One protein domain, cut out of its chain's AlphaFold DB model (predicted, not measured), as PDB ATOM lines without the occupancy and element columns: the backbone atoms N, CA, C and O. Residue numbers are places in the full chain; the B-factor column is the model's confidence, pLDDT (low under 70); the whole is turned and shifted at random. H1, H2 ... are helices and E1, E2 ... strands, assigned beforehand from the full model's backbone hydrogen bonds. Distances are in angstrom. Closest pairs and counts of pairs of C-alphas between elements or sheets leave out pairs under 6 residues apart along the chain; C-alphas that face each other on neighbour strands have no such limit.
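Overview. This is residues 82 to 143 of the 143 residues of an uncharacterized protein of Flavobacterium sp. HYN0086 (UniProt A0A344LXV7). A long, slim helical hairpin, H1 and H2 running opposite ways side by side but shifted along each other, has a small pair of parallel strands at one end. The strands E1 and E2 lie beyond the first residues of H1 and beside the last part of H2, while residues 103 to 108 stick out at the other end. The printed part has 62 residues, with two named helices and two named strands in the order E1, H1, H2, E2; the sheet order is E1, E2, and the class is mostly helix. The whole is loose, with a radius of gyration of the C-alphas of 14.6 A, and a rod in outline, spanning 46 by 18 by 11 A.

Along the chain. Start at C-alpha 82, at (180.837, 198.252, 140.952), where strand E1 begins; it covers residues 82 to 84 over 6.5 A. Go on to C-alpha 87, at (166.848, 194.807, 144.600); from there helix H1 runs through residues 87 to 103, 24.2 A long. Helix H2, residues 114 to 133, is the longest helix, 28.9 A from first to last C-alpha. Strand E2, residues 139 to 142 and 9.8 A long, ends at C-alpha 142, at (172.469, 196.876, 139.678).

Arrangement. Look first at H1 and H2, a helical hairpin: they touch, the closest C-alphas being those of Gly 97 and Ile 115, 6.6 A apart. Their lines stand at a shallow tilt of 16 degrees, opposite ways. H1 touches H2 with residues 94 to 98 alone, and H2 touches H1 with residues 115 to 119 alone. In both helices every O i to N i+4 pair is within hydrogen-bond range. Now compare E1 with E2: they are parallel neighbours at 18 degrees, and C-alphas 83 and 141 face each other at 4.9 A. N 82 and O 139 are 2.8 A apart, and N 141 and O 82 are 2.9 A apart, both within hydrogen-bond range. E1, H1, H2 and E2 form a strand-helix-strand unit, two parallel neighbour strands with helices between them along the chain, and its crossover is right-handed. E1 and H2 are near each other, with 5 pairs of C-alphas within 10 A. The closest C-alphas of H2 and E2 are those of Lys 130 and Ile 140, 7.2 A apart.

Size, cuts and confidence. The two C-alphas farthest apart are those of Ile 108 and Asn 137, 46.3 A. The printed part has no cut and ends at Val 143, the chain's last residue. The links E1 to H1 and H2 to E2 are tight, the link H1 to H2 is short, and residues 103 to 108 stand free. The mean pLDDT of the printed part is 88.2, and no printed residue is under 70.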
ATOM      1  N   ILE A  82     181.149 199.246 139.927       86.31
ATOM      2  CA  ILE A  82     180.837 198.252 140.952       86.31
ATOM      3  C   ILE A  82     179.502 197.621 140.583       86.31
ATOM      4  O   ILE A  82     178.488 198.313 140.476       86.31
ATOM      5  N   PHE A  83     179.509 196.306 140.394       84.94
ATOM      6  CA  PHE A  83     178.306 195.532 140.122       84.94
ATOM      7  C   PHE A  83     177.727 195.005 141.430       84.94
ATOM      8  O   PHE A  83     178.428 194.370 142.216       84.94
ATOM      9  N   ILE A  84     176.445 195.268 141.655       85.31
ATOM     10  CA  ILE A  84     175.705 194.818 142.835       85.31
ATOM     11  C   ILE A  84     174.455 194.068 142.380       85.31
ATOM     12  O   ILE A  84     173.903 194.362 141.322       85.31
ATOM     13  N   ARG A  85     173.992 193.093 143.164       84.69
ATOM     14  CA  ARG A  85     172.745 192.381 142.839       84.69
ATOM     15  C   ARG A  85     171.578 193.363 142.853       84.69
ATOM     16  O   ARG A  85     171.501 194.173 143.775       84.69
ATOM     17  N   SER A  86     170.669 193.262 141.885       87.50
ATOM     18  CA  SER A  86     169.440 194.068 141.864       87.50
ATOM     19  C   SER A  86     168.561 193.862 143.097       87.50
ATOM     20  O   SER A  86     168.574 192.792 143.707       87.50
ATOM     21  N   GLU A  87     167.773 194.878 143.457       90.31
ATOM     22  CA  GLU A  87     166.848 194.807 144.600       90.31
ATOM     23  C   GLU A  87     165.908 193.594 144.515       90.31
ATOM     24  O   GLU A  87     165.739 192.869 145.493       90.31
ATOM     25  N   GLU A  88     165.380 193.304 143.324       91.44
ATOM     26  CA  GLU A  88     164.551 192.122 143.074       91.44
ATOM     27  C   GLU A  88     165.273 190.823 143.461       91.44
ATOM     28  O   GLU A  88     164.712 189.982 144.165       91.44
ATOM     29  N   ARG A  89     166.541 190.671 143.056       89.25
ATOM     30  CA  ARG A  89     167.343 189.484 143.379       89.25
ATOM     31  C   ARG A  89     167.651 189.389 144.867       89.25
ATOM     32  O   ARG A  89     167.583 188.293 145.415       89.25
ATOM     33  N   ARG A  90     167.966 190.510 145.523       90.50
ATOM     34  CA  ARG A  90     168.245 190.540 146.971       90.50
ATOM     35  C   ARG A  90     166.998 190.164 147.783       90.50
ATOM     36  O   ARG A  90     167.091 189.360 148.709       90.50
ATOM     37  N   ASN A  91     165.824 190.656 147.385       92.25
ATOM     38  CA  ASN A  91     164.540 190.298 147.999       92.25
ATOM     39  C   ASN A  91     164.144 188.835 147.733       92.25
ATOM     40  O   ASN A  91     163.572 188.169 148.603       92.25
ATOM     41  N   ALA A  92     164.464 188.313 146.546       92.06
ATOM     42  CA  ALA A  92     164.268 186.903 146.227       92.06
ATOM     43  C   ALA A  92     165.127 185.998 147.125       92.06
ATOM     44  O   ALA A  92     164.593 185.031 147.671       92.06
ATOM     45  N   ASP A  93     166.400 186.348 147.356       89.44
ATOM     46  CA  ASP A  93     167.282 185.604 148.268       89.44
ATOM     47  C   ASP A  93     166.736 185.585 149.706       89.44
ATOM     48  O   ASP A  93     166.755 184.542 150.360       89.44
ATOM     49  N   LEU A  94     166.232 186.724 150.208       92.69
ATOM     50  CA  LEU A  94     165.605 186.802 151.533       92.69
ATOM     51  C   LEU A  94     164.408 185.850 151.622       92.69
ATOM     52  O   LEU A  94     164.310 185.042 152.547       92.69
ATOM     53  N   THR A  95     163.530 185.908 150.622       94.31
ATOM     54  CA  THR A  95     162.331 185.064 150.553       94.31
ATOM     55  C   THR A  95     162.695 183.578 150.496       94.31
ATOM     56  O   THR A  95     162.052 182.744 151.137       94.31
ATOM     57  N   GLU A  96     163.719 183.220 149.722       92.25
ATOM     58  CA  GLU A  96     164.227 181.852 149.645       92.25
ATOM     59  C   GLU A  96     164.818 181.400 150.986       92.25
ATOM     60  O   GLU A  96     164.460 180.328 151.477       92.25
ATOM     61  N   GLY A  97     165.639 182.236 151.623       89.00
ATOM     62  CA  GLY A  97     166.216 181.972 152.940       89.00
ATOM     63  C   GLY A  97     165.152 181.733 154.013       89.00
ATOM     64  O   GLY A  97     165.239 180.757 154.761       89.00
ATOM     65  N   GLN A  98     164.099 182.554 154.036       91.62
ATOM     66  CA  GLN A  98     162.948 182.390 154.931       91.62
ATOM     67  C   GLN A  98     162.213 181.066 154.685       91.62
ATOM     68  O   GLN A  98     161.915 180.334 155.632       91.62
ATOM     69  N   LYS A  99     161.962 180.712 153.416       91.88
ATOM     70  CA  LYS A  99     161.340 179.427 153.052       91.88
ATOM     71  C   LYS A  99     162.200 178.243 153.478       91.88
ATOM     72  O   LYS A  99     161.672 177.278 154.021       91.88
ATOM     73  N   MET A 100     163.515 178.300 153.260       88.00
ATOM     74  CA  MET A 100     164.428 177.245 153.702       88.00
ATOM     75  C   MET A 100     164.433 177.115 155.228       88.00
ATOM     76  O   MET A 100     164.340 176.004 155.746       88.00
ATOM     77  N   TYR A 101     164.492 178.231 155.955       87.12
ATOM     78  CA  TYR A 101     164.447 178.229 157.415       87.12
ATOM     79  C   TYR A 101     163.180 177.534 157.949       87.12
ATOM     80  O   TYR A 101     163.275 176.680 158.835       87.12
ATOM     81  N   GLN A 102     162.020 177.838 157.354       86.12
ATOM     82  CA  GLN A 102     160.733 177.220 157.693       86.12
ATOM     83  C   GLN A 102     160.676 175.733 157.316       86.12
ATOM     84  O   GLN A 102     160.313 174.900 158.141       86.12
ATOM     85  N   ASN A 103     161.062 175.382 156.086       88.56
ATOM     86  CA  ASN A 103     160.925 174.020 155.562       88.56
ATOM     87  C   ASN A 103     161.859 173.015 156.244       88.56
ATOM     88  O   ASN A 103     161.506 171.846 156.386       88.56
ATOM     89  N   PHE A 104     163.049 173.455 156.654       85.19
ATOM     90  CA  PHE A 104     164.058 172.579 157.247       85.19
ATOM     91  C   PHE A 104     164.083 172.620 158.777       85.19
ATOM     92  O   PHE A 104     164.966 172.002 159.362       85.19
ATOM     93  N   ASN A 105     163.135 173.314 159.429       75.62
ATOM     94  CA  ASN A 105     163.096 173.465 160.886       75.62
ATOM     95  C   ASN A 105     164.493 173.788 161.453       75.62
ATOM     96  O   ASN A 105     165.003 173.093 162.332       75.62
ATOM     97  N   ARG A 106     165.112 174.871 160.970       74.62
ATOM     98  CA  ARG A 106     166.481 175.258 161.370       74.62
ATOM     99  C   ARG A 106     166.560 176.065 162.672       74.62
ATOM    100  O   ARG A 106     167.600 176.639 162.960       74.62
ATOM    101  N   TRP A 107     165.491 176.083 163.467       74.25
ATOM    102  CA  TRP A 107     165.381 176.781 164.760       74.25
ATOM    103  C   TRP A 107     166.433 176.367 165.807       74.25
ATOM    104  O   TRP A 107     166.652 177.096 166.768       74.25
ATOM    105  N   ILE A 108     167.073 175.204 165.638       74.75
ATOM    106  CA  ILE A 108     168.183 174.743 166.491       74.75
ATOM    107  C   ILE A 108     169.517 175.374 166.058       74.75
ATOM    108  O   ILE A 108     170.371 175.636 166.902       74.75
ATOM    109  N   ASP A 109     169.686 175.633 164.761       80.56
ATOM    110  CA  ASP A 109     170.925 176.165 164.186       80.56
ATOM    111  C   ASP A 109     170.920 177.703 164.108       80.56
ATOM    112  O   ASP A 109     171.978 178.328 164.149       80.56
ATOM    113  N   PHE A 110     169.734 178.309 163.974       82.75
ATOM    114  CA  PHE A 110     169.531 179.752 163.828       82.75
ATOM    115  C   PHE A 110     168.309 180.190 164.632       82.75
ATOM    116  O   PHE A 110     167.304 179.477 164.676       82.75
ATOM    117  N   TYR A 111     168.363 181.375 165.236       88.44
ATOM    118  CA  TYR A 111     167.201 181.922 165.935       88.44
ATOM    119  C   TYR A 111     166.183 182.519 164.940       88.44
ATOM    120  O   TYR A 111     166.567 182.977 163.859       88.44
ATOM    121  N   PRO A 112     164.878 182.554 165.279       86.75
ATOM    122  CA  PRO A 112     163.880 183.231 164.450       86.75
ATOM    123  C   PRO A 112     164.215 184.720 164.275       86.75
ATOM    124  O   PRO A 112     164.347 185.424 165.272       86.75
ATOM    125  N   GLY A 113     164.323 185.200 163.034       88.88
ATOM    126  CA  GLY A 113     164.722 186.581 162.717       88.88
ATOM    127  C   GLY A 113     166.173 186.728 162.243       88.88
ATOM    128  O   GLY A 113     166.532 187.745 161.662       88.88
ATOM    129  N   GLN A 114     167.015 185.705 162.428       90.69
ATOM    130  CA  GLN A 114     168.432 185.796 162.065       90.69
ATOM    131  C   GLN A 114     168.662 185.989 160.556       90.69
ATOM    132  O   GLN A 114     169.643 186.611 160.154       90.69
ATOM    133  N   ILE A 115     167.782 185.449 159.705       90.31
ATOM    134  CA  ILE A 115     167.891 185.603 158.246       90.31
ATOM    135  C   ILE A 115     167.624 187.058 157.847       90.31
ATOM    136  O   ILE A 115     168.334 187.605 157.004       90.31
ATOM    137  N   GLU A 116     166.628 187.680 158.472       93.88
ATOM    138  CA  GLU A 116     166.269 189.081 158.299       93.88
ATOM    139  C   GLU A 116     167.383 190.003 158.799       93.88
ATOM    140  O   GLU A 116     167.757 190.928 158.082       93.88
ATOM    141  N   ASP A 117     167.968 189.711 159.964       93.81
ATOM    142  CA  ASP A 117     169.082 190.488 160.521       93.81
ATOM    143  C   ASP A 117     170.301 190.472 159.581       93.81
ATOM    144  O   ASP A 117     170.855 191.518 159.250       93.81
ATOM    145  N   VAL A 118     170.680 189.290 159.074       90.12
ATOM    146  CA  VAL A 118     171.787 189.146 158.110       90.12
ATOM    147  C   VAL A 118     171.469 189.835 156.781       90.12
ATOM    148  O   VAL A 118     172.364 190.378 156.129       90.12
ATOM    149  N   HIS A 119     170.214 189.799 156.333       91.31
ATOM    150  CA  HIS A 119     169.802 190.524 155.135       91.31
ATOM    151  C   HIS A 119     169.905 192.041 155.341       91.31
ATOM    152  O   HIS A 119     170.468 192.727 154.491       91.31
ATOM    153  N   GLN A 120     169.444 192.550 156.485       93.81
ATOM    154  CA  GLN A 120     169.529 193.970 156.816       93.81
ATOM    155  C   GLN A 120     170.985 194.443 156.910       93.81
ATOM    156  O   GLN A 120     171.317 195.478 156.342       93.81
ATOM    157  N   GLU A 121     171.877 193.657 157.523       91.38
ATOM    158  CA  GLU A 121     173.315 193.955 157.566       91.38
ATOM    159  C   GLU A 121     173.914 194.096 156.153       91.38
ATOM    160  O   GLU A 121     174.746 194.968 155.893       91.38
ATOM    161  N   LYS A 122     173.479 193.262 155.202       88.62
ATOM    162  CA  LYS A 122     173.912 193.364 153.800       88.62
ATOM    163  C   LYS A 122     173.367 194.615 153.112       88.62
ATOM    164  O   LYS A 122     174.119 195.252 152.376       88.62
ATOM    165  N   GLU A 123     172.105 194.977 153.342       91.56
ATOM    166  CA  GLU A 123     171.524 196.210 152.792       91.56
ATOM    167  C   GLU A 123     172.202 197.463 153.368       91.56
ATOM    168  O   GLU A 123     172.486 198.404 152.624       91.56
ATOM    169  N   ASP A 124     172.533 197.459 154.660       92.44
ATOM    170  CA  ASP A 124     173.247 198.557 155.316       92.44
ATOM    171  C   ASP A 124     174.662 198.706 154.740       92.44
ATOM    172  O   ASP A 124     175.038 199.796 154.299       92.44
ATOM    173  N   ASN A 125     175.409 197.603 154.615       89.62
ATOM    174  CA  ASN A 125     176.717 197.593 153.952       89.62
ATOM    175  C   ASN A 125     176.634 198.114 152.507       89.62
ATOM    176  O   ASN A 125     177.461 198.921 152.078       89.62
ATOM    177  N   LEU A 126     175.619 197.689 151.746       89.69
ATOM    178  CA  LEU A 126     175.402 198.141 150.374       89.69
ATOM    179  C   LEU A 126     175.134 199.647 150.305       89.69
ATOM    180  O   LEU A 126     175.649 200.335 149.419       89.69
ATOM    181  N   LYS A 127     174.326 200.163 151.231       91.62
ATOM    182  CA  LYS A 127     174.039 201.590 151.343       91.62
ATOM    183  C   LYS A 127     175.305 202.381 151.645       91.62
ATOM    184  O   LYS A 127     175.556 203.376 150.968       91.62
ATOM    185  N   GLU A 128     176.132 201.923 152.580       92.19
ATOM    186  CA  GLU A 128     177.402 202.587 152.876       92.19
ATOM    187  C   GLU A 128     178.346 202.598 151.660       92.19
ATOM    188  O   GLU A 128     178.988 203.615 151.390       92.19
ATOM    189  N   ILE A 129     178.405 201.503 150.888       89.38
ATOM    190  CA  ILE A 129     179.183 201.440 149.638       89.38
ATOM    191  C   ILE A 129     178.654 202.481 148.645       89.38
ATOM    192  O   ILE A 129     179.435 203.253 148.083       89.38
ATOM    193  N   LYS A 130     177.329 202.540 148.458       90.06
ATOM    194  CA  LYS A 130     176.684 203.525 147.581       90.06
ATOM    195  C   LYS A 130     177.010 204.957 147.988       90.06
ATOM    196  O   LYS A 130     177.392 205.758 147.136       90.06
ATOM    197  N   ASP A 131     176.911 205.262 149.276       92.50
ATOM    198  CA  ASP A 131     177.187 206.595 149.805       92.50
ATOM    199  C   ASP A 131     178.668 206.976 149.658       92.50
ATOM    200  O   ASP A 131     178.967 208.104 149.263       92.50
ATOM    201  N   TYR A 132     179.596 206.041 149.892       90.31
ATOM    202  CA  TYR A 132     181.035 206.284 149.739       90.31
ATOM    203  C   TYR A 132     181.425 206.623 148.293       90.31
ATOM    204  O   TYR A 132     182.202 207.550 148.059       90.31
ATOM    205  N   PHE A 133     180.873 205.907 147.312       89.62
ATOM    206  CA  PHE A 133     181.216 206.115 145.903       89.62
ATOM    207  C   PHE A 133     180.389 207.210 145.212       89.62
ATOM    208  O   PHE A 133     180.756 207.631 144.114       89.62
ATOM    209  N   LYS A 134     179.343 207.749 145.854       89.00
ATOM    210  CA  LYS A 134     178.455 208.787 145.299       89.00
ATOM    211  C   LYS A 134     179.175 210.052 144.821       89.00
ATOM    212  O   LYS A 134     178.724 210.687 143.874       89.00
ATOM    213  N   SER A 135     180.269 210.441 145.479       84.38
ATOM    214  CA  SER A 135     181.071 211.619 145.113       84.38
ATOM    215  C   SER A 135     182.246 211.299 144.185       84.38
ATOM    216  O   SER A 135     183.114 212.146 143.981       84.38
ATOM    217  N   THR A 136     182.326 210.072 143.677       83.88
ATOM    218  CA  THR A 136     183.395 209.614 142.783       83.88
ATOM    219  C   THR A 136     182.848 209.404 141.372       83.88
ATOM    220  O   THR A 136     181.640 209.323 141.178       83.88
ATOM    221  N   ASN A 137     183.730 209.247 140.383       85.38
ATOM    222  CA  ASN A 137     183.329 208.863 139.022       85.38
ATOM    223  C   ASN A 137     182.980 207.365 138.893       85.38
ATOM    224  O   ASN A 137     182.840 206.861 137.782       85.38
ATOM    225  N   THR A 138     182.870 206.645 140.012       89.38
ATOM    226  CA  THR A 138     182.556 205.216 140.033       89.38
ATOM    227  C   THR A 138     181.071 205.004 139.764       89.38
ATOM    228  O   THR A 138     180.216 205.556 140.454       89.38
ATOM    229  N   ILE A 139     180.756 204.159 138.789       89.69
ATOM    230  CA  ILE A 139     179.386 203.765 138.466       89.69
ATOM    231  C   ILE A 139     178.982 202.596 139.365       89.69
ATOM    232  O   ILE A 139     179.705 201.610 139.466       89.69
ATOM    233  N   ILE A 140     177.805 202.664 139.980       88.62
ATOM    234  CA  ILE A 140     177.210 201.516 140.671       88.62
ATOM    235  C   ILE A 140     176.098 200.966 139.788       88.62
ATOM    236  O   ILE A 140     175.125 201.667 139.514       88.62
ATOM    237  N   ALA A 141     176.262 199.728 139.328       88.00
ATOM    238  CA  ALA A 141     175.340 199.059 138.422       88.00
ATOM    239  C   ALA A 141     174.628 197.909 139.141       88.00
ATOM    240  O   ALA A 141     175.268 196.970 139.614       88.00
ATOM    241  N   GLU A 142     173.300 197.983 139.207       86.19
ATOM    242  CA  GLU A 142     172.469 196.876 139.678       86.19
ATOM    243  C   GLU A 142     172.246 195.875 138.542       86.19
ATOM    244  O   GLU A 142     171.780 196.266 137.470       86.19
ATOM    245  N   VAL A 143     172.595 194.603 138.766       80.75
ATOM    246  CA  VAL A 143     172.553 193.533 137.752       80.75
ATOM    247  C   VAL A 143     171.840 192.267 138.200       80.75
ATOM    248  O   VAL A 143     171.862 191.881 139.397       80.75
TER     249      VAL A 143